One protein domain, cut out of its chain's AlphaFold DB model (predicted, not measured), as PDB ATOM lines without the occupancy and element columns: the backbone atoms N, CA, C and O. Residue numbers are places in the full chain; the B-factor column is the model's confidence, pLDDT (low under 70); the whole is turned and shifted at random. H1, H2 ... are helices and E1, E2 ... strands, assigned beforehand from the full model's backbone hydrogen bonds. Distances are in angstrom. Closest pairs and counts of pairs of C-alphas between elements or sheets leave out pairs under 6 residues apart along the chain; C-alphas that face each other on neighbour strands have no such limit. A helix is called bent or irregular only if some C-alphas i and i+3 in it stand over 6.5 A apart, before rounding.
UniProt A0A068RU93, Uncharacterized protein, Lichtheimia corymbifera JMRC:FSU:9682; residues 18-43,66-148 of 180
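Overview. This is residues 18 to 43 and 66 to 148 of the 180 residues of an uncharacterized protein of Lichtheimia corymbifera JMRC:FSU:9682 (UniProt A0A068RU93). One long helix, H2, lies slantwise over a small, strongly twisted sheet of three strands, and residues 128 to 148, of which 128 to 147 belong to H2, stick out free beyond the sheet. Before the cut, residues 18 to 35, with the short helix H1, also stand free. The printed part has 109 residues, with two named helices and three named strands that follow along the chain as H1 E1 E2 E3 H2, mixed in class; the sheet, E1 - E2 - E3, is antiparallel. It is loose, with a radius of gyration of the C-alphas of 18.2 A, and flat, spanning 67 by 43 by 20 A.

Along the chain. Find C-alpha 18 at (156.903, 217.296, 180.419), where H1 runs to residue 22. After the cut come E1, residues 67 to 74, 22.8 A; E2, 77 to 86, 27.1 A; and E3, 89 to 99, 28.8 A, which bends by 52 degrees at residue 96. H2, residues 104 to 147, is 64.4 A long and ends at C-alpha 147 (151.254, 181.485, 147.364). It is only just irregular, with C-alphas 105 and 108 6.8 A apart, and has a kink of 38 degrees near residue 111.

Arrangement. E1 E2 E3 form a meander, each strand the antiparallel neighbour of the one before. In hairpin E1 and E2, look for N 70 and O 81 at 2.9 A; in hairpin E2 and E3, for N 82 and O 93 at 2.8 A. H2 is on one face of the sheet, two layers, at a height over the sheet of 8.7 A; its line and that of E1 stand at 42 degrees on the local plane. The closest C-alphas of E3 and H2, Leu 98 and Thr 113, are 4.9 A apart. H1 is apart from H2. In H1 every O i to N i+4 pair is within hydrogen-bond range; in H2, 35 of 40.

Size, cuts and confidence. C-alphas 105 and 148 are the two farthest apart, 66.8 A. Residues 44 to 65 are not printed, and C-alphas 43 and 66 lie 30.6 A apart across this cut. The links E1 to E2, E2 to E3 and E3 to H2 are tight. The model's pLDDT is under 70 at residues 18 to 43, 66 and 148.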
ATOM      1  N   LEU A  18     158.255 216.987 179.947       54.28
ATOM      2  CA  LEU A  18     156.903 217.296 180.419       54.28
ATOM      3  C   LEU A  18     155.995 217.787 179.285       54.28
ATOM      4  O   LEU A  18     154.829 217.399 179.238       54.28
ATOM      5  N   ASP A  19     156.529 218.604 178.381       66.12
ATOM      6  CA  ASP A  19     155.800 219.087 177.207       66.12
ATOM      7  C   ASP A  19     155.453 217.925 176.260       66.12
ATOM      8  O   ASP A  19     154.305 217.816 175.828       66.12
ATOM      9  N   ASP A  20     156.374 216.979 176.050       47.69
ATOM     10  CA  ASP A  20     156.154 215.768 175.244       47.69
ATOM     11  C   ASP A  20     155.114 214.816 175.875       47.69
ATOM     12  O   ASP A  20     154.304 214.192 175.180       47.69
ATOM     13  N   LEU A  21     155.099 214.720 177.211       48.03
ATOM     14  CA  LEU A  21     154.097 213.959 177.969       48.03
ATOM     15  C   LEU A  21     152.712 214.616 177.909       48.03
ATOM     16  O   LEU A  21     151.712 213.913 177.763       48.03
ATOM     17  N   ASN A  22     152.647 215.946 178.003       54.47
ATOM     18  CA  ASN A  22     151.404 216.711 177.881       54.47
ATOM     19  C   ASN A  22     150.855 216.689 176.448       54.47
ATOM     20  O   ASN A  22     149.640 216.705 176.263       54.47
ATOM     21  N   ALA A  23     151.733 216.591 175.448       60.31
ATOM     22  CA  ALA A  23     151.368 216.403 174.047       60.31
ATOM     23  C   ALA A  23     150.856 214.980 173.733       60.31
ATOM     24  O   ALA A  23     150.442 214.714 172.609       60.31
ATOM     25  N   GLY A  24     150.869 214.058 174.708       36.44
ATOM     26  CA  GLY A  24     150.345 212.698 174.553       36.44
ATOM     27  C   GLY A  24     151.200 211.776 173.675       36.44
ATOM     28  O   GLY A  24     150.751 210.688 173.326       36.44
ATOM     29  N   SER A  25     152.433 212.165 173.336       44.19
ATOM     30  CA  SER A  25     153.169 211.575 172.208       44.19
ATOM     31  C   SER A  25     153.941 210.278 172.505       44.19
ATOM     32  O   SER A  25     154.501 209.699 171.583       44.19
ATOM     33  N   LEU A  26     154.022 209.802 173.753       41.62
ATOM     34  CA  LEU A  26     154.944 208.701 174.110       41.62
ATOM     35  C   LEU A  26     154.289 207.457 174.725       41.62
ATOM     36  O   LEU A  26     154.983 206.493 175.038       41.62
ATOM     37  N   LEU A  27     152.961 207.446 174.881       36.56
ATOM     38  CA  LEU A  27     152.212 206.274 175.369       36.56
ATOM     39  C   LEU A  27     151.072 205.828 174.441       36.56
ATOM     40  O   LEU A  27     150.387 204.864 174.770       36.56
ATOM     41  N   VAL A  28     150.860 206.501 173.304       36.56
ATOM     42  CA  VAL A  28     149.716 206.234 172.410       36.56
ATOM     43  C   VAL A  28     150.084 205.356 171.202       36.56
ATOM     44  O   VAL A  28     149.203 204.706 170.654       36.56
ATOM     45  N   ASP A  29     151.365 205.209 170.849       29.72
ATOM     46  CA  ASP A  29     151.768 204.496 169.620       29.72
ATOM     47  C   ASP A  29     152.116 203.007 169.785       29.72
ATOM     48  O   ASP A  29     152.676 202.386 168.882       29.72
ATOM     49  N   ILE A  30     151.721 202.371 170.893       32.72
ATOM     50  CA  ILE A  30     151.581 200.908 170.894       32.72
ATOM     51  C   ILE A  30     150.131 200.621 170.526       32.72
ATOM     52  O   ILE A  30     149.264 200.514 171.392       32.72
ATOM     53  N   ASN A  31     149.876 200.517 169.224       28.09
ATOM     54  CA  ASN A  31     148.609 200.056 168.669       28.09
ATOM     55  C   ASN A  31     148.436 198.557 168.993       28.09
ATOM     56  O   ASN A  31     148.638 197.680 168.157       28.09
ATOM     57  N   TRP A  32     148.160 198.258 170.263       30.89
ATOM     58  CA  TRP A  32     147.800 196.932 170.740       30.89
ATOM     59  C   TRP A  32     146.287 196.773 170.560       30.89
ATOM     60  O   TRP A  32     145.537 197.623 171.037       30.89
ATOM     61  N   PRO A  33     145.790 195.701 169.920       29.23
ATOM     62  CA  PRO A  33     144.367 195.549 169.609       29.23
ATOM     63  C   PRO A  33     143.475 195.292 170.841       29.23
ATOM     64  O   PRO A  33     142.300 194.971 170.688       29.23
ATOM     65  N   TYR A  34     143.999 195.446 172.062       32.72
ATOM     66  CA  TYR A  34     143.238 195.329 173.302       32.72
ATOM     67  C   TYR A  34     143.492 196.539 174.208       32.72
ATOM     68  O   TYR A  34     144.645 196.944 174.374       32.72
ATOM     69  N   PRO A  35     142.439 197.113 174.820       35.38
ATOM     70  CA  PRO A  35     142.557 198.316 175.626       35.38
ATOM     71  C   PRO A  35     143.399 198.034 176.873       35.38
ATOM     72  O   PRO A  35     143.013 197.244 177.736       35.38
ATOM     73  N   VAL A  36     144.541 198.712 176.988       37.81
ATOM     74  CA  VAL A  36     145.267 198.830 178.255       37.81
ATOM     75  C   VAL A  36     144.413 199.695 179.181       37.81
ATOM     76  O   VAL A  36     144.458 200.925 179.154       37.81
ATOM     77  N   LEU A  37     143.577 199.039 179.978       38.00
ATOM     78  CA  LEU A  37     142.831 199.653 181.069       38.00
ATOM     79  C   LEU A  37     143.808 199.945 182.212       38.00
ATOM     80  O   LEU A  37     144.093 199.067 183.017       38.00
ATOM     81  N   CYS A  38     144.396 201.145 182.209       43.00
ATOM     82  CA  CYS A  38     144.359 202.089 183.338       43.00
ATOM     83  C   CYS A  38     145.509 203.119 183.286       43.00
ATOM     84  O   CYS A  38     146.671 202.773 183.051       43.00
ATOM     85  N   PRO A  39     145.227 204.409 183.544       47.28
ATOM     86  CA  PRO A  39     146.253 205.441 183.611       47.28
ATOM     87  C   PRO A  39     147.098 205.307 184.889       47.28
ATOM     88  O   PRO A  39     146.588 205.379 186.002       47.28
ATOM     89  N   LEU A  40     148.422 205.193 184.732       50.22
ATOM     90  CA  LEU A  40     149.372 205.251 185.851       50.22
ATOM     91  C   LEU A  40     149.284 206.590 186.623       50.22
ATOM     92  O   LEU A  40     149.077 207.640 185.995       50.22
ATOM     93  N   PRO A  41     149.550 206.597 187.946       52.22
ATOM     94  CA  PRO A  41     149.685 207.822 188.730       52.22
ATOM     95  C   PRO A  41     150.793 208.745 188.175       52.22
ATOM     96  O   PRO A  41     151.861 208.250 187.796       52.22
ATOM     97  N   PRO A  42     150.610 210.083 188.167       54.00
ATOM     98  CA  PRO A  42     151.563 211.031 187.569       54.00
ATOM     99  C   PRO A  42     153.003 210.915 188.093       54.00
ATOM    100  O   PRO A  42     153.955 211.086 187.336       54.00
ATOM    101  N   LEU A  43     153.164 210.565 189.375       48.94
ATOM    102  CA  LEU A  43     154.468 210.400 190.029       48.94
ATOM    103  C   LEU A  43     155.249 209.177 189.527       48.94
ATOM    104  O   LEU A  43     156.476 209.197 189.528       48.94
ATOM    105  N   PRO A  66     152.624 181.303 183.235       56.25
ATOM    106  CA  PRO A  66     151.566 180.882 182.314       56.25
ATOM    107  C   PRO A  66     150.424 181.909 182.238       56.25
ATOM    108  O   PRO A  66     149.256 181.540 182.168       56.25
ATOM    109  N   GLY A  67     150.738 183.200 182.312       71.50
ATOM    110  CA  GLY A  67     149.719 184.229 182.416       71.50
ATOM    111  C   GLY A  67     150.228 185.626 182.114       71.50
ATOM    112  O   GLY A  67     151.420 185.923 182.219       71.50
ATOM    113  N   VAL A  68     149.294 186.491 181.735       82.50
ATOM    114  CA  VAL A  68     149.556 187.909 181.480       82.50
ATOM    115  C   VAL A  68     149.591 188.629 182.821       82.50
ATOM    116  O   VAL A  68     148.667 188.498 183.624       82.50
ATOM    117  N   LEU A  69     150.663 189.374 183.086       90.00
ATOM    118  CA  LEU A  69     150.691 190.277 184.231       90.00
ATOM    119  C   LEU A  69     149.878 191.526 183.911       90.00
ATOM    120  O   LEU A  69     149.982 192.073 182.816       90.00
ATOM    121  N   ALA A  70     149.126 191.999 184.892       89.88
ATOM    122  CA  ALA A  70     148.375 193.236 184.816       89.88
ATOM    123  C   ALA A  70     148.461 193.977 186.150       89.88
ATOM    124  O   ALA A  70     148.718 193.392 187.207       89.88
ATOM    125  N   MET A  71     148.284 195.290 186.078       93.38
ATOM    126  CA  MET A  71     148.409 196.178 187.219       93.38
ATOM    127  C   MET A  71     147.339 197.258 187.145       93.38
ATOM    128  O   MET A  71     147.168 197.875 186.097       93.38
ATOM    129  N   ASP A  72     146.672 197.511 188.266       91.56
ATOM    130  CA  ASP A  72     145.663 198.564 188.400       91.56
ATOM    131  C   ASP A  72     145.954 199.446 189.624       91.56
ATOM    132  O   ASP A  72     146.605 198.993 190.566       91.56
ATOM    133  N   TRP A  73     145.502 200.702 189.611       91.00
ATOM    134  CA  TRP A  73     145.758 201.700 190.651       91.00
ATOM    135  C   TRP A  73     144.486 202.441 191.067       91.00
ATOM    136  O   TRP A  73     143.776 203.008 190.243       91.00
ATOM    137  N   ILE A  74     144.269 202.537 192.379       91.00
ATOM    138  CA  ILE A  74     143.233 203.352 193.017       91.00
ATOM    139  C   ILE A  74     143.924 204.304 193.999       91.00
ATOM    140  O   ILE A  74     144.317 203.936 195.109       91.00
ATOM    141  N   GLY A  75     144.100 205.559 193.581       93.62
ATOM    142  CA  GLY A  75     144.815 206.561 194.369       93.62
ATOM    143  C   GLY A  75     146.292 206.200 194.551       93.62
ATOM    144  O   GLY A  75     147.041 206.116 193.579       93.62
ATOM    145  N   ASN A  76     146.725 206.023 195.801       92.00
ATOM    146  CA  ASN A  76     148.098 205.647 196.149       92.00
ATOM    147  C   ASN A  76     148.292 204.132 196.338       92.00
ATOM    148  O   ASN A  76     149.406 203.705 196.631       92.00
ATOM    149  N   ILE A  77     147.237 203.334 196.176       93.00
ATOM    150  CA  ILE A  77     147.276 201.877 196.288       93.00
ATOM    151  C   ILE A  77     147.116 201.292 194.888       93.00
ATOM    152  O   ILE A  77     146.263 201.730 194.123       93.00
ATOM    153  N   GLY A  78     147.932 200.309 194.544       94.12
ATOM    154  CA  GLY A  78     147.799 199.531 193.322       94.12
ATOM    155  C   GLY A  78     147.786 198.042 193.611       94.12
ATOM    156  O   GLY A  78     148.166 197.598 194.690       94.12
ATOM    157  N   TYR A  79     147.361 197.262 192.634       94.62
ATOM    158  CA  TYR A  79     147.316 195.810 192.704       94.62
ATOM    159  C   TYR A  79     148.063 195.254 191.506       94.62
ATOM    160  O   TYR A  79     147.757 195.611 190.371       94.62
ATOM    161  N   LEU A  80     149.030 194.378 191.760       94.31
ATOM    162  CA  LEU A  80     149.679 193.582 190.728       94.31
ATOM    163  C   LEU A  80     149.062 192.184 190.751       94.31
ATOM    164  O   LEU A  80     148.979 191.554 191.808       94.31
ATOM    165  N   TYR A  81     148.626 191.690 189.599       93.69
ATOM    166  CA  TYR A  81     148.003 190.376 189.476       93.69
ATOM    167  C   TYR A  81     148.410 189.685 188.174       93.69
ATOM    168  O   TYR A  81     148.853 190.308 187.212       93.69
ATOM    169  N   CYS A  82     148.284 188.362 188.162       91.38
ATOM    170  CA  CYS A  82     148.475 187.526 186.987       91.38
ATOM    171  C   CYS A  82     147.119 186.986 186.537       91.38
ATOM    172  O   CYS A  82     146.378 186.431 187.346       91.38
ATOM    173  N   LEU A  83     146.800 187.131 185.256       88.50
ATOM    174  CA  LEU A  83     145.665 186.470 184.627       88.50
ATOM    175  C   LEU A  83     146.087 185.057 184.232       88.50
ATOM    176  O   LEU A  83     146.885 184.886 183.311       88.50
ATOM    177  N   ALA A  84     145.563 184.063 184.941       85.50
ATOM    178  CA  ALA A  84     145.813 182.654 184.670       85.50
ATOM    179  C   ALA A  84     144.569 182.010 184.057       85.50
ATOM    180  O   ALA A  84     143.463 182.205 184.563       85.50
ATOM    181  N   ASP A  85     144.756 181.231 182.995       83.50
ATOM    182  CA  ASP A  85     143.693 180.399 182.438       83.50
ATOM    183  C   ASP A  85     143.386 179.235 183.393       83.50
ATOM    184  O   ASP A  85     144.266 178.455 183.767       83.50
ATOM    185  N   GLN A  86     142.129 179.143 183.812       84.88
ATOM    186  CA  GLN A  86     141.572 178.052 184.593       84.88
ATOM    187  C   GLN A  86     140.341 177.523 183.858       84.88
ATOM    188  O   GLN A  86     139.238 178.048 184.001       84.88
ATOM    189  N   ASN A  87     140.528 176.456 183.080       88.44
ATOM    190  CA  ASN A  87     139.466 175.788 182.320       88.44
ATOM    191  C   ASN A  87     138.740 176.710 181.318       88.44
ATOM    192  O   ASN A  87     137.516 176.662 181.207       88.44
ATOM    193  N   GLY A  88     139.477 177.559 180.596       83.62
ATOM    194  CA  GLY A  88     138.918 178.501 179.621       83.62
ATOM    195  C   GLY A  88     138.390 179.798 180.239       83.62
ATOM    196  O   GLY A  88     137.875 180.652 179.518       83.62
ATOM    197  N   LEU A  89     138.517 179.961 181.559       81.88
ATOM    198  CA  LEU A  89     138.194 181.188 182.279       81.88
ATOM    199  C   LEU A  89     139.480 181.829 182.794       81.88
ATOM    200  O   LEU A  89     140.247 181.212 183.530       81.88
ATOM    201  N   TYR A  90     139.696 183.098 182.458       84.19
ATOM    202  CA  TYR A  90     140.821 183.854 182.997       84.19
ATOM    203  C   TYR A  90     140.499 184.348 184.405       84.19
ATOM    204  O   TYR A  90     139.605 185.171 184.601       84.19
ATOM    205  N   VAL A  91     141.259 183.863 185.385       88.69
ATOM    206  CA  VAL A  91     141.140 184.260 186.788       88.69
ATOM    207  C   VAL A  91     142.320 185.146 187.162       88.69
ATOM    208  O   VAL A  91     143.482 184.782 186.965       88.69
ATOM    209  N   ALA A  92     142.023 186.311 187.739       90.62
ATOM    210  CA  ALA A  92     143.035 187.186 188.307       90.62
ATOM    211  C   ALA A  92     143.548 186.607 189.631       90.62
ATOM    212  O   ALA A  92     142.827 186.530 190.626       90.62
ATOM    213  N   LYS A  93     144.820 186.218 189.653       90.62
ATOM    214  CA  LYS A  93     145.538 185.826 190.861       90.62
ATOM    215  C   LYS A  93     146.371 187.004 191.344       90.62
ATOM    216  O   LYS A  93     147.311 187.415 190.665       90.62
ATOM    217  N   SER A  94     146.032 187.539 192.515       92.69
ATOM    218  CA  SER A  94     146.816 188.601 193.152       92.69
ATOM    219  C   SER A  94     148.262 188.143 193.374       92.69
ATOM    220  O   SER A  94     148.501 187.017 193.817       92.69
ATOM    221  N   ILE A  95     149.210 189.011 193.021       92.62
ATOM    222  CA  ILE A  95     150.638 188.846 193.300       92.62
ATOM    223  C   ILE A  95     150.987 189.646 194.548       92.62
ATOM    224  O   ILE A  95     151.501 189.074 195.503       92.62
ATOM    225  N   ASP A  96     150.715 190.953 194.530       94.81
ATOM    226  CA  ASP A  96     150.995 191.835 195.662       94.81
ATOM    227  C   ASP A  96     150.221 193.162 195.559       94.81
ATOM    228  O   ASP A  96     149.671 193.515 194.506       94.81
ATOM    229  N   VAL A  97     150.224 193.914 196.657       94.06
ATOM    230  CA  VAL A  97     149.707 195.280 196.751       94.06
ATOM    231  C   VAL A  97     150.861 196.265 196.611       94.06
ATOM    232  O   VAL A  97     151.870 196.217 197.313       94.06
ATOM    233  N   LEU A  98     150.691 197.205 195.697       94.38
ATOM    234  CA  LEU A  98     151.603 198.301 195.445       94.38
ATOM    235  C   LEU A  98     151.164 199.504 196.273       94.38
ATOM    236  O   LEU A  98     149.985 199.834 196.335       94.38
ATOM    237  N   ASN A  99     152.112 200.183 196.905       93.19
ATOM    238  CA  ASN A  99     151.815 201.361 197.712       93.19
ATOM    239  C   ASN A  99     152.747 202.508 197.328       93.19
ATOM    240  O   ASN A  99     153.967 202.331 197.341       93.19
ATOM    241  N   ILE A 100     152.179 203.670 197.008       92.94
ATOM    242  CA  ILE A 100     152.900 204.935 196.880       92.94
ATOM    243  C   ILE A 100     152.881 205.602 198.261       92.94
ATOM    244  O   ILE A 100     151.809 205.961 198.763       92.94
ATOM    245  N   PRO A 101     154.048 205.781 198.898       91.44
ATOM    246  CA  PRO A 101     154.111 206.307 200.247       91.44
ATOM    247  C   PRO A 101     153.648 207.765 200.272       91.44
ATOM    248  O   PRO A 101     154.127 208.606 199.513       91.44
ATOM    249  N   THR A 102     152.747 208.075 201.200       91.81
ATOM    250  CA  THR A 102     152.296 209.447 201.488       91.81
ATOM    251  C   THR A 102     153.107 210.101 202.610       91.81
ATOM    252  O   THR A 102     152.974 211.297 202.860       91.81
ATOM    253  N   SER A 103     153.985 209.337 203.265       91.19
ATOM    254  CA  SER A 103     154.850 209.772 204.360       91.19
ATOM    255  C   SER A 103     156.241 209.133 204.264       91.19
ATOM    256  O   SER A 103     156.442 208.120 203.593       91.19
ATOM    257  N   VAL A 104     157.212 209.695 204.991       88.19
ATOM    258  CA  VAL A 104     158.576 209.139 205.077       88.19
ATOM    259  C   VAL A 104     158.580 207.745 205.713       88.19
ATOM    260  O   VAL A 104     159.342 206.882 205.283       88.19
ATOM    261  N   SER A 105     157.690 207.480 206.676       85.94
ATOM    262  CA  SER A 105     157.581 206.164 207.321       85.94
ATOM    263  C   SER A 105     157.157 205.054 206.348       85.94
ATOM    264  O   SER A 105     157.570 203.908 206.515       85.94
ATOM    265  N   GLY A 106     156.411 205.388 205.288       82.38
ATOM    266  CA  GLY A 106     156.020 204.445 204.235       82.38
ATOM    267  C   GLY A 106     157.138 204.083 203.246       82.38
ATOM    268  O   GLY A 106     156.983 203.150 202.459       82.38
ATOM    269  N   MET A 107     158.282 204.777 203.275       84.75
ATOM    270  CA  MET A 107     159.356 204.588 202.289       84.75
ATOM    271  C   MET A 107     159.990 203.189 202.352       84.75
ATOM    272  O   MET A 107     160.429 202.651 201.335       84.75
ATOM    273  N   THR A 108     159.993 202.559 203.530       83.75
ATOM    274  CA  THR A 108     160.487 201.183 203.696       83.75
ATOM    275  C   THR A 108     159.648 200.186 202.894       83.75
ATOM    276  O   THR A 108     160.204 199.287 202.267       83.75
ATOM    277  N   GLN A 109     158.325 200.376 202.852       77.44
ATOM    278  CA  GLN A 109     157.403 199.531 202.085       77.44
ATOM    279  C   GLN A 109     157.476 199.833 200.581       77.44
ATOM    280  O   GLN A 109     157.359 198.927 199.756       77.44
ATOM    281  N   PHE A 110     157.772 201.085 200.211       89.12
ATOM    282  CA  PHE A 110     157.898 201.500 198.811       89.12
ATOM    283  C   PHE A 110     159.014 200.776 198.047       89.12
ATOM    284  O   PHE A 110     158.900 200.574 196.839       89.12
ATOM    285  N   LYS A 111     160.068 200.312 198.735       87.94
ATOM    286  CA  LYS A 111     161.106 199.474 198.108       87.94
ATOM    287  C   LYS A 111     160.519 198.233 197.435       87.94
ATOM    288  O   LYS A 111     160.983 197.864 196.359       87.94
ATOM    289  N   ASN A 112     159.515 197.597 198.044       88.19
ATOM    290  CA  ASN A 112     158.870 196.428 197.449       88.19
ATOM    291  C   ASN A 112     158.045 196.822 196.217       88.19
ATOM    292  O   ASN A 112     158.198 196.208 195.164       88.19
ATOM    293  N   THR A 113     157.278 197.915 196.316       92.38
ATOM    294  CA  THR A 113     156.540 198.497 195.184       92.38
ATOM    295  C   THR A 113     157.448 198.717 193.976       92.38
ATOM    296  O   THR A 113     157.131 198.265 192.879       92.38
ATOM    297  N   LEU A 114     158.607 199.360 194.167       91.75
ATOM    298  CA  LEU A 114     159.555 199.610 193.079       91.75
ATOM    299  C   LEU A 114     160.056 198.305 192.456       91.75
ATOM    300  O   LEU A 114     160.001 198.155 191.238       91.75
ATOM    301  N   ARG A 115     160.490 197.338 193.276       91.88
ATOM    302  CA  ARG A 115     160.962 196.031 192.785       91.88
ATOM    303  C   ARG A 115     159.918 195.339 191.907       91.88
ATOM    304  O   ARG A 115     160.268 194.822 190.848       91.88
ATOM    305  N   LEU A 116     158.655 195.361 192.319       90.69
ATOM    306  CA  LEU A 116     157.552 194.748 191.580       90.69
ATOM    307  C   LEU A 116     157.214 195.497 190.289       90.69
ATOM    308  O   LEU A 116     157.013 194.860 189.260       90.69
ATOM    309  N   VAL A 117     157.213 196.833 190.307       91.44
ATOM    310  CA  VAL A 117     156.996 197.650 189.099       91.44
ATOM    311  C   VAL A 117     158.103 197.411 188.066       91.44
ATOM    312  O   VAL A 117     157.818 197.287 186.875       91.44
ATOM    313  N   PHE A 118     159.359 197.272 188.501       90.19
ATOM    314  CA  PHE A 118     160.455 196.900 187.602       90.19
ATOM    315  C   PHE A 118     160.295 195.489 187.039       90.19
ATOM    316  O   PHE A 118     160.435 195.295 185.831       90.19
ATOM    317  N   ALA A 119     159.961 194.512 187.884       86.62
ATOM    318  CA  ALA A 119     159.697 193.149 187.431       86.62
ATOM    319  C   ALA A 119     158.554 193.111 186.398       86.62
ATOM    320  O   ALA A 119     158.680 192.455 185.364       86.62
ATOM    321  N   TYR A 120     157.486 193.881 186.629       89.19
ATOM    322  CA  TYR A 120     156.369 194.043 185.701       89.19
ATOM    323  C   TYR A 120     156.811 194.630 184.353       89.19
ATOM    324  O   TYR A 120     156.506 194.048 183.310       89.19
ATOM    325  N   LYS A 121     157.601 195.716 184.358       89.50
ATOM    326  CA  LYS A 121     158.175 196.315 183.135       89.50
ATOM    327  C   LYS A 121     158.959 195.281 182.325       89.50
ATOM    328  O   LYS A 121     158.714 195.124 181.131       89.50
ATOM    329  N   HIS A 122     159.881 194.565 182.970       86.25
ATOM    330  CA  HIS A 122     160.677 193.537 182.298       86.25
ATOM    331  C   HIS A 122     159.807 192.408 181.742       86.25
ATOM    332  O   HIS A 122     160.050 191.943 180.628       86.25
ATOM    333  N   SER A 123     158.779 191.997 182.484       84.56
ATOM    334  CA  SER A 123     157.856 190.958 182.040       84.56
ATOM    335  C   SER A 123     157.074 191.376 180.797       84.56
ATOM    336  O   SER A 123     157.015 190.595 179.854       84.56
ATOM    337  N   ILE A 124     156.502 192.586 180.757       85.94
ATOM    338  CA  ILE A 124     155.738 193.045 179.584       85.94
ATOM    339  C   ILE A 124     156.636 193.155 178.360       85.94
ATOM    340  O   ILE A 124     156.247 192.699 177.290       85.94
ATOM    341  N   LEU A 125     157.836 193.723 178.508       87.75
ATOM    342  CA  LEU A 125     158.776 193.850 177.392       87.75
ATOM    343  C   LEU A 125     159.144 192.480 176.823       87.75
ATOM    344  O   LEU A 125     159.106 192.280 175.612       87.75
ATOM    345  N   ARG A 126     159.440 191.515 177.699       84.31
ATOM    346  CA  ARG A 126     159.718 190.141 177.283       84.31
ATOM    347  C   ARG A 126     158.525 189.525 176.551       84.31
ATOM    348  O   ARG A 126     158.712 188.954 175.481       84.31
ATOM    349  N   THR A 127     157.316 189.653 177.096       82.88
ATOM    350  CA  THR A 127     156.094 189.136 176.463       82.88
ATOM    351  C   THR A 127     155.844 189.790 175.105       82.88
ATOM    352  O   THR A 127     155.497 189.092 174.154       82.88
ATOM    353  N   GLY A 128     156.067 191.101 174.990       84.62
ATOM    354  CA  GLY A 128     155.954 191.848 173.739       84.62
ATOM    355  C   GLY A 128     156.892 191.304 172.665       84.62
ATOM    356  O   GLY A 128     156.423 190.936 171.594       84.62
ATOM    357  N   LEU A 129     158.179 191.133 172.989       85.44
ATOM    358  CA  LEU A 129     159.176 190.564 172.070       85.44
ATOM    359  C   LEU A 129     158.812 189.144 171.612       85.44
ATOM    360  O   LEU A 129     158.910 188.823 170.430       85.44
ATOM    361  N   MET A 130     158.359 188.286 172.533       80.25
ATOM    362  CA  MET A 130     157.929 186.928 172.177       80.25
ATOM    363  C   MET A 130     156.669 186.935 171.300       80.25
ATOM    364  O   MET A 130     156.540 186.107 170.400       80.25
ATOM    365  N   THR A 131     155.750 187.872 171.545       81.12
ATOM    366  CA  THR A 131     154.520 188.006 170.756       81.12
ATOM    367  C   THR A 131     154.816 188.522 169.355       81.12
ATOM    368  O   THR A 131     154.301 187.968 168.392       81.12
ATOM    369  N   GLU A 132     155.675 189.532 169.225       85.56
ATOM    370  CA  GLU A 132     156.128 190.056 167.935       85.56
ATOM    371  C   GLU A 132     156.770 188.953 167.086       85.56
ATOM    372  O   GLU A 132     156.400 188.769 165.928       85.56
ATOM    373  N   HIS A 133     157.662 188.156 167.681       80.00
ATOM    374  CA  HIS A 133     158.261 187.011 166.999       80.00
ATOM    375  C   HIS A 133     157.199 186.020 166.503       80.00
ATOM    376  O   HIS A 133     157.190 185.661 165.327       80.00
ATOM    377  N   GLY A 134     156.261 185.630 167.372       80.69
ATOM    378  CA  GLY A 134     155.182 184.711 167.002       80.69
ATOM    379  C   GLY A 134     154.242 185.273 165.927       80.69
ATOM    380  O   GLY A 134     153.768 184.525 165.071       80.69
ATOM    381  N   LEU A 135     153.988 186.585 165.925       82.50
ATOM    382  CA  LEU A 135     153.211 187.254 164.878       82.50
ATOM    383  C   LEU A 135     153.951 187.252 163.537       82.50
ATOM    384  O   LEU A 135     153.338 186.945 162.514       82.50
ATOM    385  N   ASN A 136     155.257 187.524 163.539       86.12
ATOM    386  CA  ASN A 136     156.084 187.497 162.332       86.12
ATOM    387  C   ASN A 136     156.152 186.092 161.718       86.12
ATOM    388  O   ASN A 136     155.987 185.940 160.505       86.12
ATOM    389  N   GLU A 137     156.331 185.058 162.546       86.56
ATOM    390  CA  GLU A 137     156.285 183.658 162.106       86.56
ATOM    391  C   GLU A 137     154.923 183.298 161.509       86.56
ATOM    392  O   GLU A 137     154.847 182.691 160.439       86.56
ATOM    393  N   ARG A 138     153.832 183.713 162.160       83.75
ATOM    394  CA  ARG A 138     152.478 183.461 161.663       83.75
ATOM    395  C   ARG A 138     152.223 184.159 160.332       83.75
ATOM    396  O   ARG A 138     151.754 183.515 159.401       83.75
ATOM    397  N   GLN A 139     152.607 185.427 160.202       88.88
ATOM    398  CA  GLN A 139     152.489 186.174 158.950       88.88
ATOM    399  C   GLN A 139     153.334 185.554 157.828       88.88
ATOM    400  O   GLN A 139     152.968 185.614 156.656       88.88
ATOM    401  N   TYR A 140     154.493 184.978 158.153       88.94
ATOM    402  CA  TYR A 140     155.294 184.229 157.187       88.94
ATOM    403  C   TYR A 140     154.563 182.969 156.700       88.94
ATOM    404  O   TYR A 140     154.463 182.751 155.493       88.94
ATOM    405  N   VAL A 141     153.994 182.180 157.615       86.38
ATOM    406  CA  VAL A 141     153.218 180.975 157.270       86.38
ATOM    407  C   VAL A 141     151.953 181.317 156.480       86.38
ATOM    408  O   VAL A 141     151.640 180.627 155.511       86.38
ATOM    409  N   ASP A 142     151.243 182.381 156.851       84.75
ATOM    410  CA  ASP A 142     150.040 182.826 156.143       84.75
ATOM    411  C   ASP A 142     150.384 183.266 154.707       84.75
ATOM    412  O   ASP A 142     149.723 182.835 153.765       84.75
ATOM    413  N   ARG A 143     151.505 183.976 154.507       85.31
ATOM    414  CA  ARG A 143     152.026 184.291 153.161       85.31
ATOM    415  C   ARG A 143     152.370 183.046 152.343       85.31
ATOM    416  O   ARG A 143     152.080 183.004 151.153       85.31
ATOM    417  N   LEU A 144     152.968 182.019 152.953       82.19
ATOM    418  CA  LEU A 144     153.234 180.758 152.247       82.19
ATOM    419  C   LEU A 144     151.942 180.068 151.794       82.19
ATOM    420  O   LEU A 144     151.931 179.445 150.737       82.19
ATOM    421  N   ARG A 145     150.858 180.181 152.569       77.94
ATOM    422  CA  ARG A 145     149.549 179.625 152.200       77.94
ATOM    423  C   ARG A 145     148.899 180.384 151.051       77.94
ATOM    424  O   ARG A 145     148.315 179.738 150.194       77.94
ATOM    425  N   GLU A 146     149.037 181.707 151.009       76.56
ATOM    426  CA  GLU A 146     148.529 182.533 149.901       76.56
ATOM    427  C   GLU A 146     149.227 182.227 148.567       76.56
ATOM    428  O   GLU A 146     148.593 182.278 147.519       76.56
ATOM    429  N   VAL A 147     150.516 181.871 148.584       72.38
ATOM    430  CA  VAL A 147     151.254 181.485 147.364       72.38
ATOM    431  C   VAL A 147     150.814 180.114 146.832       72.38
ATOM    432  O   VAL A 147     150.941 179.849 145.638       72.38
ATOM    433  N   ILE A 148     150.250 179.251 147.682       64.19
ATOM    434  CA  ILE A 148     149.610 177.995 147.266       64.19
ATOM    435  C   ILE A 148     148.158 178.310 146.879       64.19
ATOM    436  O   ILE A 148     147.203 177.759 147.425       64.19
TER     437      ILE A 148